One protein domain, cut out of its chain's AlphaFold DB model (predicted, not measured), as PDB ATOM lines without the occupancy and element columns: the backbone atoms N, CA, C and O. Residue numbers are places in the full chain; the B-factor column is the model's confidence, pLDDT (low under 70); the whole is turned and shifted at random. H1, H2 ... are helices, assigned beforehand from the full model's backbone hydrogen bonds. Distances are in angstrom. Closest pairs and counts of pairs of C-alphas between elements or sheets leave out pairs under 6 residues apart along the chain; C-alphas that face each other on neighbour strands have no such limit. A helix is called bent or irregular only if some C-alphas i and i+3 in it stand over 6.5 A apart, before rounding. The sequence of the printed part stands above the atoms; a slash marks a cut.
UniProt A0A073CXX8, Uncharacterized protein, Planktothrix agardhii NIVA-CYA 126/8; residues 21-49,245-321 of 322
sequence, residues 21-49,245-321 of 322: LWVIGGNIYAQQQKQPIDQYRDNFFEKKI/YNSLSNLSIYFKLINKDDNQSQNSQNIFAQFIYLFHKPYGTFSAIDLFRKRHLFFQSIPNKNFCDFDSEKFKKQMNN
ATOM      1  N   LEU A  21     219.480 193.890 129.240       95.81
ATOM      2  CA  LEU A  21     219.721 193.535 130.641       95.81
ATOM      3  C   LEU A  21     221.183 193.765 131.035       95.81
ATOM      4  O   LEU A  21     221.441 194.313 132.104       95.81
ATOM      5  N   TRP A  22     222.137 193.415 130.170       93.31
ATOM      6  CA  TRP A  22     223.554 193.689 130.402       93.31
ATOM      7  C   TRP A  22     223.856 195.189 130.445       93.31
ATOM      8  O   TRP A  22     224.527 195.656 131.362       93.31
ATOM      9  N   VAL A  23     223.347 195.967 129.488       92.00
ATOM     10  CA  VAL A  23     223.610 197.413 129.432       92.00
ATOM     11  C   VAL A  23     223.022 198.124 130.651       92.00
ATOM     12  O   VAL A  23     223.716 198.909 131.294       92.00
ATOM     13  N   ILE A  24     221.762 197.847 130.998       94.88
ATOM     14  CA  ILE A  24     221.068 198.521 132.102       94.88
ATOM     15  C   ILE A  24     221.525 197.947 133.444       94.88
ATOM     16  O   ILE A  24     222.074 198.669 134.276       94.88
ATOM     17  N   GLY A  25     221.327 196.644 133.646       96.31
ATOM     18  CA  GLY A  25     221.642 195.957 134.896       96.31
ATOM     19  C   GLY A  25     223.139 195.944 135.185       96.31
ATOM     20  O   GLY A  25     223.549 196.256 136.301       96.31
ATOM     21  N   GLY A  26     223.969 195.685 134.171       93.94
ATOM     22  CA  GLY A  26     225.424 195.727 134.306       93.94
ATOM     23  C   GLY A  26     225.940 197.124 134.636       93.94
ATOM     24  O   GLY A  26     226.807 197.250 135.494       93.94
ATOM     25  N   ASN A  27     225.389 198.192 134.044       92.38
ATOM     26  CA  ASN A  27     225.792 199.553 134.408       92.38
ATOM     27  C   ASN A  27     225.340 199.927 135.830       92.38
ATOM     28  O   ASN A  27     226.139 200.492 136.569       92.38
ATOM     29  N   ILE A  28     224.114 199.584 136.245       96.38
ATOM     30  CA  ILE A  28     223.644 199.817 137.625       96.38
ATOM     31  C   ILE A  28     224.546 199.086 138.625       96.38
ATOM     32  O   ILE A  28     225.050 199.703 139.564       96.38
ATOM     33  N   TYR A  29     224.806 197.798 138.395       96.69
ATOM     34  CA  TYR A  29     225.661 197.000 139.267       96.69
ATOM     35  C   TYR A  29     227.104 197.530 139.284       96.69
ATOM     36  O   TYR A  29     227.694 197.675 140.353       96.69
ATOM     37  N   ALA A  30     227.659 197.922 138.134       94.19
ATOM     38  CA  ALA A  30     228.986 198.532 138.060       94.19
ATOM     39  C   ALA A  30     229.072 199.848 138.853       94.19
ATOM     40  O   ALA A  30     230.062 200.071 139.546       94.19
ATOM     41  N   GLN A  31     228.040 200.703 138.798       93.81
ATOM     42  CA  GLN A  31     227.999 201.938 139.591       93.81
ATOM     43  C   GLN A  31     227.944 201.654 141.095       93.81
ATOM     44  O   GLN A  31     228.681 202.279 141.854       93.81
ATOM     45  N   GLN A  32     227.141 200.680 141.530       96.56
ATOM     46  CA  GLN A  32     227.094 200.272 142.941       96.56
ATOM     47  C   GLN A  32     228.464 199.791 143.437       96.56
ATOM     48  O   GLN A  32     228.917 200.188 144.505       96.56
ATOM     49  N   GLN A  33     229.165 198.984 142.636       96.38
ATOM     50  CA  GLN A  33     230.500 198.480 142.976       96.38
ATOM     51  C   GLN A  33     231.586 199.572 142.935       96.38
ATOM     52  O   GLN A  33     232.621 199.431 143.588       96.38
ATOM     53  N   LYS A  34     231.357 200.657 142.185       94.94
ATOM     54  CA  LYS A  34     232.264 201.803 142.061       94.94
ATOM     55  C   LYS A  34     232.195 202.762 143.255       94.94
ATOM     56  O   LYS A  34     233.232 203.286 143.643       94.94
ATOM     57  N   GLN A  35     231.029 202.952 143.872       95.44
ATOM     58  CA  GLN A  35     230.856 203.868 145.012       95.44
ATOM     59  C   GLN A  35     231.904 203.733 146.138       95.44
ATOM     60  O   GLN A  35     232.486 204.754 146.504       95.44
ATOM     61  N   PRO A  36     232.211 202.533 146.677       95.44
ATOM     62  CA  PRO A  36     233.224 202.411 147.731       95.44
ATOM     63  C   PRO A  36     234.634 202.765 147.239       95.44
ATOM     64  O   PRO A  36     235.448 203.274 148.004       95.44
ATOM     65  N   ILE A  37     234.922 202.525 145.956       95.06
ATOM     66  CA  ILE A  37     236.195 202.892 145.333       95.06
ATOM     67  C   ILE A  37     236.281 204.416 145.196       95.06
ATOM     68  O   ILE A  37     237.294 204.990 145.572       95.06
ATOM     69  N   ASP A  38     235.224 205.092 144.744       93.00
ATOM     70  CA  ASP A  38     235.207 206.559 144.663       93.00
ATOM     71  C   ASP A  38     235.369 207.208 146.052       93.00
ATOM     72  O   ASP A  38     236.165 208.130 146.211       93.00
ATOM     73  N   GLN A  39     234.707 206.681 147.087       94.25
ATOM     74  CA  GLN A  39     234.898 207.151 148.468       94.25
ATOM     75  C   GLN A  39     236.333 206.944 148.961       94.25
ATOM     76  O   GLN A  39     236.900 207.798 149.647       94.25
ATOM     77  N   TYR A  40     236.934 205.799 148.636       94.06
ATOM     78  CA  TYR A  40     238.324 205.521 148.977       94.06
ATOM     79  C   TYR A  40     239.284 206.462 148.235       94.06
ATOM     80  O   TYR A  40     240.215 206.987 148.845       94.06
ATOM     81  N   ARG A  41     239.013 206.749 146.956       92.62
ATOM     82  CA  ARG A  41     239.754 207.713 146.136       92.62
ATOM     83  C   ARG A  41     239.768 209.089 146.781       92.62
ATOM     84  O   ARG A  41     240.837 209.654 146.982       92.62
ATOM     85  N   ASP A  42     238.597 209.616 147.115       91.38
ATOM     86  CA  ASP A  42     238.482 210.973 147.644       91.38
ATOM     87  C   ASP A  42     239.232 211.090 148.981       91.38
ATOM     88  O   ASP A  42     240.038 212.002 149.162       91.38
ATOM     89  N   ASN A  43     239.113 210.076 149.850       92.50
ATOM     90  CA  ASN A  43     239.913 209.982 151.073       92.50
ATOM     91  C   ASN A  43     241.426 209.921 150.799       92.50
ATOM     92  O   ASN A  43     242.196 210.553 151.519       92.50
ATOM     93  N   PHE A  44     241.870 209.160 149.794       92.19
ATOM     94  CA  PHE A  44     243.286 209.052 149.438       92.19
ATOM     95  C   PHE A  44     243.862 210.406 149.007       92.19
ATOM     96  O   PHE A  44     244.883 210.842 149.546       92.19
ATOM     97  N   PHE A  45     243.202 211.103 148.081       90.19
ATOM     98  CA  PHE A  45     243.699 212.387 147.583       90.19
ATOM     99  C   PHE A  45     243.609 213.499 148.627       90.19
ATOM    100  O   PHE A  45     244.553 214.275 148.755       90.19
ATOM    101  N   GLU A  46     242.518 213.560 149.391       90.62
ATOM    102  CA  GLU A  46     242.330 214.592 150.412       90.62
ATOM    103  C   GLU A  46     243.288 214.402 151.593       90.62
ATOM    104  O   GLU A  46     243.936 215.357 152.017       90.62
ATOM    105  N   LYS A  47     243.416 213.172 152.108       91.12
ATOM    106  CA  LYS A  47     244.143 212.918 153.362       91.12
ATOM    107  C   LYS A  47     245.609 212.555 153.171       91.12
ATOM    108  O   LYS A  47     246.403 212.873 154.052       91.12
ATOM    109  N   LYS A  48     245.980 211.859 152.086       90.44
ATOM    110  CA  LYS A  48     247.365 211.384 151.898       90.44
ATOM    111  C   LYS A  48     248.187 212.262 150.960       90.44
ATOM    112  O   LYS A  48     249.345 212.523 151.255       90.44
ATOM    113  N   ILE A  49     247.619 212.673 149.826       90.69
ATOM    114  CA  ILE A  49     248.378 213.401 148.795       90.69
ATOM    115  C   ILE A  49     248.335 214.911 149.026       90.69
ATOM    116  O   ILE A  49     249.357 215.587 148.917       90.69
ATOM    117  N   TYR A 245     243.005 202.481 136.896       92.25
ATOM    118  CA  TYR A 245     241.562 202.440 137.136       92.25
ATOM    119  C   TYR A 245     240.840 203.484 136.281       92.25
ATOM    120  O   TYR A 245     239.977 203.125 135.481       92.25
ATOM    121  N   ASN A 246     241.252 204.752 136.373       88.94
ATOM    122  CA  ASN A 246     240.669 205.856 135.613       88.94
ATOM    123  C   ASN A 246     240.815 205.635 134.102       88.94
ATOM    124  O   ASN A 246     239.879 205.881 133.339       88.94
ATOM    125  N   SER A 247     241.966 205.128 133.649       85.81
ATOM    126  CA  SER A 247     242.178 204.816 132.234       85.81
ATOM    127  C   SER A 247     241.223 203.738 131.714       85.81
ATOM    128  O   SER A 247     240.824 203.818 130.551       85.81
ATOM    129  N   LEU A 248     240.901 202.719 132.513       88.38
ATOM    130  CA  LEU A 248     240.007 201.629 132.110       88.38
ATOM    131  C   LEU A 248     238.532 202.004 132.272       88.38
ATOM    132  O   LEU A 248     237.724 201.698 131.397       88.38
ATOM    133  N   SER A 249     238.177 202.726 133.336       88.69
ATOM    134  CA  SER A 249     236.804 203.198 133.541       88.69
ATOM    135  C   SER A 249     236.389 204.206 132.468       88.69
ATOM    136  O   SER A 249     235.223 204.257 132.081       88.69
ATOM    137  N   ASN A 250     237.353 204.979 131.954       83.94
ATOM    138  CA  ASN A 250     237.146 205.981 130.909       83.94
ATOM    139  C   ASN A 250     237.485 205.471 129.499       83.94
ATOM    140  O   ASN A 250     237.550 206.273 128.566       83.94
ATOM    141  N   LEU A 251     237.658 204.156 129.301       77.31
ATOM    142  CA  LEU A 251     237.938 203.544 127.989       77.31
ATOM    143  C   LEU A 251     236.883 203.916 126.927       77.31
ATOM    144  O   LEU A 251     237.142 203.922 125.727       77.31
ATOM    145  N   SER A 252     235.703 204.314 127.388       67.00
ATOM    146  CA  SER A 252     234.611 204.845 126.588       67.00
ATOM    147  C   SER A 252     235.012 206.119 125.797       67.00
ATOM    148  O   SER A 252     234.698 206.240 124.613       67.00
ATOM    149  N   ILE A 253     235.792 207.037 126.384       61.75
ATOM    150  CA  ILE A 253     236.271 208.261 125.709       61.75
ATOM    151  C   ILE A 253     237.185 207.912 124.523       61.75
ATOM    152  O   ILE A 253     237.201 208.621 123.519       61.75
ATOM    153  N   TYR A 254     237.907 206.797 124.601       60.34
ATOM    154  CA  TYR A 254     238.890 206.406 123.596       60.34
ATOM    155  C   TYR A 254     238.251 205.962 122.274       60.34
ATOM    156  O   TYR A 254     238.674 206.409 121.210       60.34
ATOM    157  N   PHE A 255     237.165 205.187 122.330       63.66
ATOM    158  CA  PHE A 255     236.393 204.853 121.126       63.66
ATOM    159  C   PHE A 255     235.822 206.100 120.434       63.66
ATOM    160  O   PHE A 255     235.697 206.132 119.214       63.66
ATOM    161  N   LYS A 256     235.528 207.162 121.197       64.56
ATOM    162  CA  LYS A 256     235.076 208.444 120.641       64.56
ATOM    163  C   LYS A 256     236.193 209.201 119.910       64.56
ATOM    164  O   LYS A 256     235.885 209.962 118.998       64.56
ATOM    165  N   LEU A 257     237.455 209.014 120.306       61.94
ATOM    166  CA  LEU A 257     238.612 209.662 119.676       61.94
ATOM    167  C   LEU A 257     239.033 208.960 118.381       61.94
ATOM    168  O   LEU A 257     239.256 209.651 117.396       61.94
ATOM    169  N   ILE A 258     239.045 207.621 118.346       63.38
ATOM    170  CA  ILE A 258     239.354 206.856 117.119       63.38
ATOM    171  C   ILE A 258     238.402 207.232 115.975       63.38
ATOM    172  O   ILE A 258     238.820 207.344 114.831       63.38
ATOM    173  N   ASN A 259     237.134 207.506 116.283       59.81
ATOM    174  CA  ASN A 259     236.135 207.843 115.269       59.81
ATOM    175  C   ASN A 259     236.168 209.311 114.801       59.81
ATOM    176  O   ASN A 259     235.334 209.690 113.980       59.81
ATOM    177  N   LYS A 260     237.045 210.164 115.349       61.75
ATOM    178  CA  LYS A 260     237.036 211.610 115.066       61.75
ATOM    179  C   LYS A 260     238.034 212.038 113.982       61.75
ATOM    180  O   LYS A 260     237.835 213.105 113.410       61.75
ATOM    181  N   ASP A 261     239.049 211.228 113.682       60.41
ATOM    182  CA  ASP A 261     240.098 211.598 112.717       60.41
ATOM    183  C   ASP A 261     239.724 211.327 111.246       60.41
ATOM    184  O   ASP A 261     240.311 211.930 110.347       60.41
ATOM    185  N   ASP A 262     238.672 210.548 110.973       58.38
ATOM    186  CA  ASP A 262     238.200 210.287 109.607       58.38
ATOM    187  C   ASP A 262     237.073 211.251 109.202       58.38
ATOM    188  O   ASP A 262     235.877 210.947 109.232       58.38
ATOM    189  N   ASN A 263     237.460 212.453 108.772       60.38
ATOM    190  CA  ASN A 263     236.557 213.508 108.292       60.38
ATOM    191  C   ASN A 263     235.800 213.189 106.976       60.38
ATOM    192  O   ASN A 263     235.240 214.106 106.377       60.38
ATOM    193  N   GLN A 264     235.740 211.938 106.495       57.25
ATOM    194  CA  GLN A 264     235.230 211.654 105.140       57.25
ATOM    195  C   GLN A 264     234.228 210.494 104.952       57.25
ATOM    196  O   GLN A 264     233.769 210.305 103.829       57.25
ATOM    197  N   SER A 265     233.774 209.776 105.991       56.47
ATOM    198  CA  SER A 265     232.772 208.684 105.830       56.47
ATOM    199  C   SER A 265     231.640 208.673 106.885       56.47
ATOM    200  O   SER A 265     231.084 207.636 107.251       56.47
ATOM    201  N   GLN A 266     231.252 209.858 107.364       57.38
ATOM    202  CA  GLN A 266     230.708 210.106 108.710       57.38
ATOM    203  C   GLN A 266     229.341 209.526 109.146       57.38
ATOM    204  O   GLN A 266     229.033 209.661 110.329       57.38
ATOM    205  N   ASN A 267     228.513 208.872 108.318       60.31
ATOM    206  CA  ASN A 267     227.126 208.582 108.754       60.31
ATOM    207  C   ASN A 267     226.788 207.127 109.127       60.31
ATOM    208  O   ASN A 267     226.010 206.922 110.057       60.31
ATOM    209  N   SER A 268     227.352 206.103 108.482       57.34
ATOM    210  CA  SER A 268     226.956 204.706 108.763       57.34
ATOM    211  C   SER A 268     227.828 204.010 109.814       57.34
ATOM    212  O   SER A 268     227.321 203.211 110.602       57.34
ATOM    213  N   GLN A 269     229.118 204.349 109.898       61.50
ATOM    214  CA  GLN A 269     230.043 203.737 110.864       61.50
ATOM    215  C   GLN A 269     229.807 204.211 112.312       61.50
ATOM    216  O   GLN A 269     230.196 203.538 113.267       61.50
ATOM    217  N   ASN A 270     229.088 205.322 112.501       69.31
ATOM    218  CA  ASN A 270     228.881 205.929 113.814       69.31
ATOM    219  C   ASN A 270     227.852 205.165 114.678       69.31
ATOM    220  O   ASN A 270     228.048 205.021 115.881       69.31
ATOM    221  N   ILE A 271     226.791 204.597 114.086       77.19
ATOM    222  CA  ILE A 271     225.719 203.922 114.851       77.19
ATOM    223  C   ILE A 271     226.206 202.598 115.453       77.19
ATOM    224  O   ILE A 271     225.956 202.324 116.625       77.19
ATOM    225  N   PHE A 272     226.931 201.781 114.682       78.06
ATOM    226  CA  PHE A 272     227.449 200.504 115.183       78.06
ATOM    227  C   PHE A 272     228.495 200.710 116.286       78.06
ATOM    228  O   PHE A 272     228.455 200.025 117.305       78.06
ATOM    229  N   ALA A 273     229.370 201.712 116.143       78.00
ATOM    230  CA  ALA A 273     230.321 202.075 117.190       78.00
ATOM    231  C   ALA A 273     229.622 202.587 118.464       78.00
ATOM    232  O   ALA A 273     229.999 202.193 119.567       78.00
ATOM    233  N   GLN A 274     228.573 203.410 118.331       78.75
ATOM    234  CA  GLN A 274     227.740 203.843 119.462       78.75
ATOM    235  C   GLN A 274     227.012 202.673 120.133       78.75
ATOM    236  O   GLN A 274     226.890 202.642 121.358       78.75
ATOM    237  N   PHE A 275     226.560 201.688 119.355       81.50
ATOM    238  CA  PHE A 275     225.943 200.480 119.890       81.50
ATOM    239  C   PHE A 275     226.960 199.639 120.667       81.50
ATOM    240  O   PHE A 275     226.738 199.366 121.843       81.50
ATOM    241  N   ILE A 276     228.112 199.310 120.068       81.81
ATOM    242  CA  ILE A 276     229.202 198.570 120.729       81.81
ATOM    243  C   ILE A 276     229.666 199.285 122.012       81.81
ATOM    244  O   ILE A 276     229.904 198.650 123.043       81.81
ATOM    245  N   TYR A 277     229.719 200.616 121.993       81.25
ATOM    246  CA  TYR A 277     230.079 201.438 123.147       81.25
ATOM    247  C   TYR A 277     229.196 201.183 124.382       81.25
ATOM    248  O   TYR A 277     229.714 201.141 125.504       81.25
ATOM    249  N   LEU A 278     227.886 200.967 124.200       82.94
ATOM    250  CA  LEU A 278     226.968 200.676 125.309       82.94
ATOM    251  C   LEU A 278     227.335 199.373 126.032       82.94
ATOM    252  O   LEU A 278     227.197 199.301 127.253       82.94
ATOM    253  N   PHE A 279     227.863 198.381 125.310       84.81
ATOM    254  CA  PHE A 279     228.306 197.105 125.881       84.81
ATOM    255  C   PHE A 279     229.686 197.195 126.530       84.81
ATOM    256  O   PHE A 279     229.927 196.539 127.546       84.81
ATOM    257  N   HIS A 280     230.582 198.032 125.993       84.62
ATOM    258  CA  HIS A 280     231.927 198.195 126.548       84.62
ATOM    259  C   HIS A 280     231.962 198.978 127.851       84.62
ATOM    260  O   HIS A 280     232.818 198.695 128.682       84.62
ATOM    261  N   LYS A 281     231.075 199.956 128.059       86.88
ATOM    262  CA  LYS A 281     231.091 200.769 129.283       86.88
ATOM    263  C   LYS A 281     230.995 199.935 130.577       86.88
ATOM    264  O   LYS A 281     231.874 200.104 131.429       86.88
ATOM    265  N   PRO A 282     229.998 199.042 130.763       89.81
ATOM    266  CA  PRO A 282     229.943 198.198 131.955       89.81
ATOM    267  C   PRO A 282     231.157 197.268 132.034       89.81
ATOM    268  O   PRO A 282     231.768 197.171 133.092       89.81
ATOM    269  N   TYR A 283     231.585 196.673 130.914       90.06
ATOM    270  CA  TYR A 283     232.770 195.810 130.874       90.06
ATOM    271  C   TYR A 283     234.055 196.530 131.316       90.06
ATOM    272  O   TYR A 283     234.785 196.026 132.168       90.06
ATOM    273  N   GLY A 284     234.327 197.722 130.780       90.19
ATOM    274  CA  GLY A 284     235.491 198.535 131.137       90.19
ATOM    275  C   GLY A 284     235.449 198.976 132.597       90.19
ATOM    276  O   GLY A 284     236.471 198.940 133.278       90.19
ATOM    277  N   THR A 285     234.257 199.292 133.111       92.12
ATOM    278  CA  THR A 285     234.065 199.619 134.530       92.12
ATOM    279  C   THR A 285     234.332 198.406 135.425       92.12
ATOM    280  O   THR A 285     235.095 198.528 136.379       92.12
ATOM    281  N   PHE A 286     233.788 197.225 135.113       94.50
ATOM    282  CA  PHE A 286     234.083 196.000 135.868       94.50
ATOM    283  C   PHE A 286     235.559 195.616 135.799       94.50
ATOM    284  O   PHE A 286     236.139 195.274 136.823       94.50
ATOM    285  N   SER A 287     236.184 195.738 134.625       93.81
ATOM    286  CA  SER A 287     237.620 195.490 134.452       93.81
ATOM    287  C   SER A 287     238.460 196.446 135.302       93.81
ATOM    288  O   SER A 287     239.426 196.025 135.931       93.81
ATOM    289  N   ALA A 288     238.077 197.725 135.365       94.19
ATOM    290  CA  ALA A 288     238.727 198.706 136.227       94.19
ATOM    291  C   ALA A 288     238.565 198.345 137.713       94.19
ATOM    292  O   ALA A 288     239.543 198.362 138.453       94.19
ATOM    293  N   ILE A 289     237.352 197.980 138.144       95.81
ATOM    294  CA  ILE A 289     237.053 197.574 139.528       95.81
ATOM    295  C   ILE A 289     237.850 196.326 139.924       95.81
ATOM    296  O   ILE A 289     238.444 196.303 141.001       95.81
ATOM    297  N   ASP A 290     237.881 195.302 139.070       95.44
ATOM    298  CA  ASP A 290     238.646 194.073 139.302       95.44
ATOM    299  C   ASP A 290     240.149 194.364 139.393       95.44
ATOM    300  O   ASP A 290     240.799 193.956 140.357       95.44
ATOM    301  N   LEU A 291     240.688 195.152 138.452       94.19
ATOM    302  CA  LEU A 291     242.085 195.588 138.486       94.19
ATOM    303  C   LEU A 291     242.404 196.335 139.784       94.19
ATOM    304  O   LEU A 291     243.421 196.047 140.417       94.19
ATOM    305  N   PHE A 292     241.545 197.282 140.173       95.25
ATOM    306  CA  PHE A 292     241.708 198.054 141.398       95.25
ATOM    307  C   PHE A 292     241.751 197.130 142.611       95.25
ATOM    308  O   PHE A 292     242.705 197.187 143.374       95.25
ATOM    309  N   ARG A 293     240.777 196.223 142.757       94.88
ATOM    310  CA  ARG A 293     240.716 195.278 143.884       94.88
ATOM    311  C   ARG A 293     241.944 194.386 143.950       94.88
ATOM    312  O   ARG A 293     242.560 194.301 145.005       94.88
ATOM    313  N   LYS A 294     242.327 193.763 142.833       93.12
ATOM    314  CA  LYS A 294     243.489 192.867 142.780       93.12
ATOM    315  C   LYS A 294     244.780 193.594 143.130       93.12
ATOM    316  O   LYS A 294     245.549 193.099 143.947       93.12
ATOM    317  N   ARG A 295     245.012 194.779 142.555       92.00
ATOM    318  CA  ARG A 295     246.210 195.572 142.863       92.00
ATOM    319  C   ARG A 295     246.188 196.120 144.284       92.00
ATOM    320  O   ARG A 295     247.209 196.083 144.955       92.00
ATOM    321  N   HIS A 296     245.043 196.590 144.762       89.62
ATOM    322  CA  HIS A 296     244.905 197.092 146.122       89.62
ATOM    323  C   HIS A 296     245.168 195.990 147.159       89.62
ATOM    324  O   HIS A 296     245.965 196.197 148.068       89.62
ATOM    325  N   LEU A 297     244.586 194.798 146.972       88.62
ATOM    326  CA  LEU A 297     244.858 193.621 147.806       88.62
ATOM    327  C   LEU A 297     246.327 193.193 147.732       88.62
ATOM    328  O   LEU A 297     246.918 192.887 148.761       88.62
ATOM    329  N   PHE A 298     246.925 193.214 146.537       86.75
ATOM    330  CA  PHE A 298     248.355 192.963 146.357       86.75
ATOM    331  C   PHE A 298     249.204 193.935 147.187       86.75
ATOM    332  O   PHE A 298     250.092 193.500 147.903       86.75
ATOM    333  N   PHE A 299     248.921 195.240 147.157       84.31
ATOM    334  CA  PHE A 299     249.708 196.208 147.927       84.31
ATOM    335  C   PHE A 299     249.472 196.105 149.436       84.31
ATOM    336  O   PHE A 299     250.407 196.306 150.203       84.31
ATOM    337  N   GLN A 300     248.264 195.736 149.870       83.69
ATOM    338  CA  GLN A 300     247.989 195.444 151.280       83.69
ATOM    339  C   GLN A 300     248.676 194.164 151.774       83.69
ATOM    340  O   GLN A 300     248.914 194.033 152.973       83.69
ATOM    341  N   SER A 301     248.976 193.216 150.877       84.25
ATOM    342  CA  SER A 301     249.635 191.959 151.233       84.25
ATOM    343  C   SER A 301     251.159 192.053 151.248       84.25
ATOM    344  O   SER A 301     251.797 191.177 151.840       84.25
ATOM    345  N   ILE A 302     251.752 193.097 150.651       81.44
ATOM    346  CA  ILE A 302     253.184 193.364 150.800       81.44
ATOM    347  C   ILE A 302     253.433 193.607 152.292       81.44
ATOM    348  O   ILE A 302     252.886 194.556 152.862       81.44
ATOM    349  N   PRO A 303     254.211 192.739 152.966       76.69
ATOM    350  CA  PRO A 303     254.487 192.925 154.377       76.69
ATOM    351  C   PRO A 303     255.177 194.273 154.552       76.69
ATOM    352  O   PRO A 303     256.040 194.624 153.750       76.69
ATOM    353  N   ASN A 304     254.798 194.994 155.609       68.81
ATOM    354  CA  ASN A 304     255.308 196.316 155.977       68.81
ATOM    355  C   ASN A 304     256.785 196.227 156.416       68.81
ATOM    356  O   ASN A 304     257.128 196.382 157.586       68.81
ATOM    357  N   LYS A 305     257.642 195.816 155.486       63.19
ATOM    358  CA  LYS A 305     259.050 195.478 155.654       63.19
ATOM    359  C   LYS A 305     259.860 196.279 154.653       63.19
ATOM    360  O   LYS A 305     259.360 196.704 153.614       63.19
ATOM    361  N   ASN A 306     261.132 196.450 154.985       67.75
ATOM    362  CA  ASN A 306     262.117 197.038 154.100       67.75
ATOM    363  C   ASN A 306     262.041 196.359 152.719       67.75
ATOM    364  O   ASN A 306     262.093 195.131 152.637       67.75
ATOM    365  N   PHE A 307     261.906 197.141 151.644       67.50
ATOM    366  CA  PHE A 307     261.858 196.619 150.272       67.50
ATOM    367  C   PHE A 307     263.087 195.759 149.940       67.50
ATOM    368  O   PHE A 307     262.991 194.844 149.126       67.50
ATOM    369  N   CYS A 308     264.217 196.008 150.607       69.62
ATOM    370  CA  CYS A 308     265.434 195.211 150.476       69.62
ATOM    371  C   CYS A 308     265.276 193.758 150.957       69.62
ATOM    372  O   CYS A 308     266.019 192.893 150.504       69.62
ATOM    373  N   ASP A 309     264.297 193.478 151.820       72.62
ATOM    374  CA  ASP A 309     264.016 192.140 152.353       72.62
ATOM    375  C   ASP A 309     262.908 191.416 151.563       72.62
ATOM    376  O   ASP A 309     262.399 190.374 151.993       72.62
ATOM    377  N   PHE A 310     262.470 191.983 150.431       74.75
ATOM    378  CA  PHE A 310     261.421 191.396 149.603       74.75
ATOM    379  C   PHE A 310     261.920 190.134 148.886       74.75
ATOM    380  O   PHE A 310     262.719 190.191 147.954       74.75
ATOM    381  N   ASP A 311     261.385 188.984 149.296       80.31
ATOM    382  CA  ASP A 311     261.586 187.693 148.636       80.31
ATOM    383  C   ASP A 311     260.475 187.454 147.600       80.31
ATOM    384  O   ASP A 311     259.336 187.099 147.934       80.31
ATOM    385  N   SER A 312     260.817 187.656 146.327       77.94
ATOM    386  CA  SER A 312     259.891 187.526 145.198       77.94
ATOM    387  C   SER A 312     259.361 186.100 145.010       77.94
ATOM    388  O   SER A 312     258.199 185.925 144.633       77.94
ATOM    389  N   GLU A 313     260.162 185.076 145.311       82.06
ATOM    390  CA  GLU A 313     259.788 183.668 145.147       82.06
ATOM    391  C   GLU A 313     258.795 183.233 146.221       82.06
ATOM    392  O   GLU A 313     257.775 182.590 145.933       82.06
ATOM    393  N   LYS A 314     259.043 183.630 147.475       83.44
ATOM    394  CA  LYS A 314     258.096 183.406 148.572       83.44
ATOM    395  C   LYS A 314     256.765 184.101 148.304       83.44
ATOM    396  O   LYS A 314     255.711 183.493 148.494       83.44
ATOM    397  N   PHE A 315     256.815 185.343 147.835       75.50
ATOM    398  CA  PHE A 315     255.624 186.118 147.512       75.50
ATOM    399  C   PHE A 315     254.807 185.479 146.373       75.50
ATOM    400  O   PHE A 315     253.593 185.307 146.491       75.50
ATOM    401  N   LYS A 316     255.464 185.030 145.295       78.75
ATOM    402  CA  LYS A 316     254.807 184.352 144.163       78.75
ATOM    403  C   LYS A 316     254.033 183.103 144.596       78.75
ATOM    404  O   LYS A 316     252.912 182.885 144.138       78.75
ATOM    405  N   LYS A 317     254.592 182.305 145.513       83.94
ATOM    406  CA  LYS A 317     253.908 181.127 146.078       83.94
ATOM    407  C   LYS A 317     252.637 181.493 146.846       83.94
ATOM    408  O   LYS A 317     251.679 180.732 146.796       83.94
ATOM    409  N   GLN A 318     252.618 182.631 147.540       81.69
ATOM    410  CA  GLN A 318     251.434 183.101 148.267       81.69
ATOM    411  C   GLN A 318     250.336 183.577 147.312       81.69
ATOM    412  O   GLN A 318     249.176 183.234 147.510       81.69
ATOM    413  N   MET A 319     250.706 184.305 146.253       74.50
ATOM    414  CA  MET A 319     249.744 184.821 145.272       74.50
ATOM    415  C   MET A 319     249.087 183.735 144.421       74.50
ATOM    416  O   MET A 319     247.938 183.896 144.047       74.50
ATOM    417  N   ASN A 320     249.771 182.623 144.138       79.00
ATOM    418  CA  ASN A 320     249.165 181.508 143.398       79.00
ATOM    419  C   ASN A 320     248.042 180.790 144.173       79.00
ATOM    420  O   ASN A 320     247.337 179.971 143.588       79.00
ATOM    421  N   ASN A 321     247.900 181.065 145.472       77.00
ATOM    422  CA  ASN A 321     246.872 180.473 146.329       77.00
ATOM    423  C   ASN A 321     245.662 181.401 146.553       77.00
ATOM    424  O   ASN A 321     244.751 181.016 147.287       77.00
TER     425      ASN A 321
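This is residues 21 to 49 and 245 to 321 of the 322 residues of an uncharacterized protein of Planktothrix agardhii NIVA-CYA 126/8 (UniProt A0A073CXX8). One long helix, H4, makes the longest axis; the first arm of the bent helix H1 packs on one side of it and the short helices H2 and H3 pack on another. The second arm of H1 turns away and sticks out with residues 38 to 49, while after H4 the chain folds back through residues 304 to 309, which stick out too, and short H5 lies off to the side of H4's last end, touching no helix. The printed part has 106 residues with five named helices, in the order H1 to H5, and no named strand: all helix. It is only just loose, close to extended, with a radius of gyration of the C-alphas of 19.2 A and spans of 59 by 32 by 27 A.

H1, residues 21 to 49, begins with C-alpha 21 at (219.721, 193.535, 130.641). By its hydrogen bonds it was assigned as one helix, but it is bent: C-alphas 33 and 36 are 6.7 A apart. Its arms are H1a, residues 21 to 33, 17.1 A, and H1b, residues 36 to 49, 18.7 A. H2 is residues 245 to 249 and H3 residues 251 to 258. H4, residues 269 to 301, is 46.4 A long, with a kink of 39 degrees near residue 279. H5, residues 312 to 319, ends with C-alpha 319 at (249.744, 184.821, 145.272).

H4 is the hub. H1a touches its residues 278 to 289 alone, closest at the C-alphas of Asn 27 and Pro 282, 5.0 A, a shallow tilt of 31 degrees, the same way. H2 touches H4, closest at C-alphas 249 and 285, 4.6 A. H3 and H4 form a helical hairpin, a steep tilt of 42 degrees. H4 and H5 are only just apart, at 8.3 A. Every O i to N i+4 pair is within hydrogen-bond range in H1a, H2 and H5; H1b has 9 of 10, H3 2 of 4, H4 25 of 29.

The C-alphas of Asn 267 and Asp 309, the two farthest apart, are 59.4 A apart. Residues 50 to 244 are not printed; C-alphas 49 and 245 are 17.4 A apart across the cut. Residues 252 to 270 and 304 to 308 have pLDDT under 70.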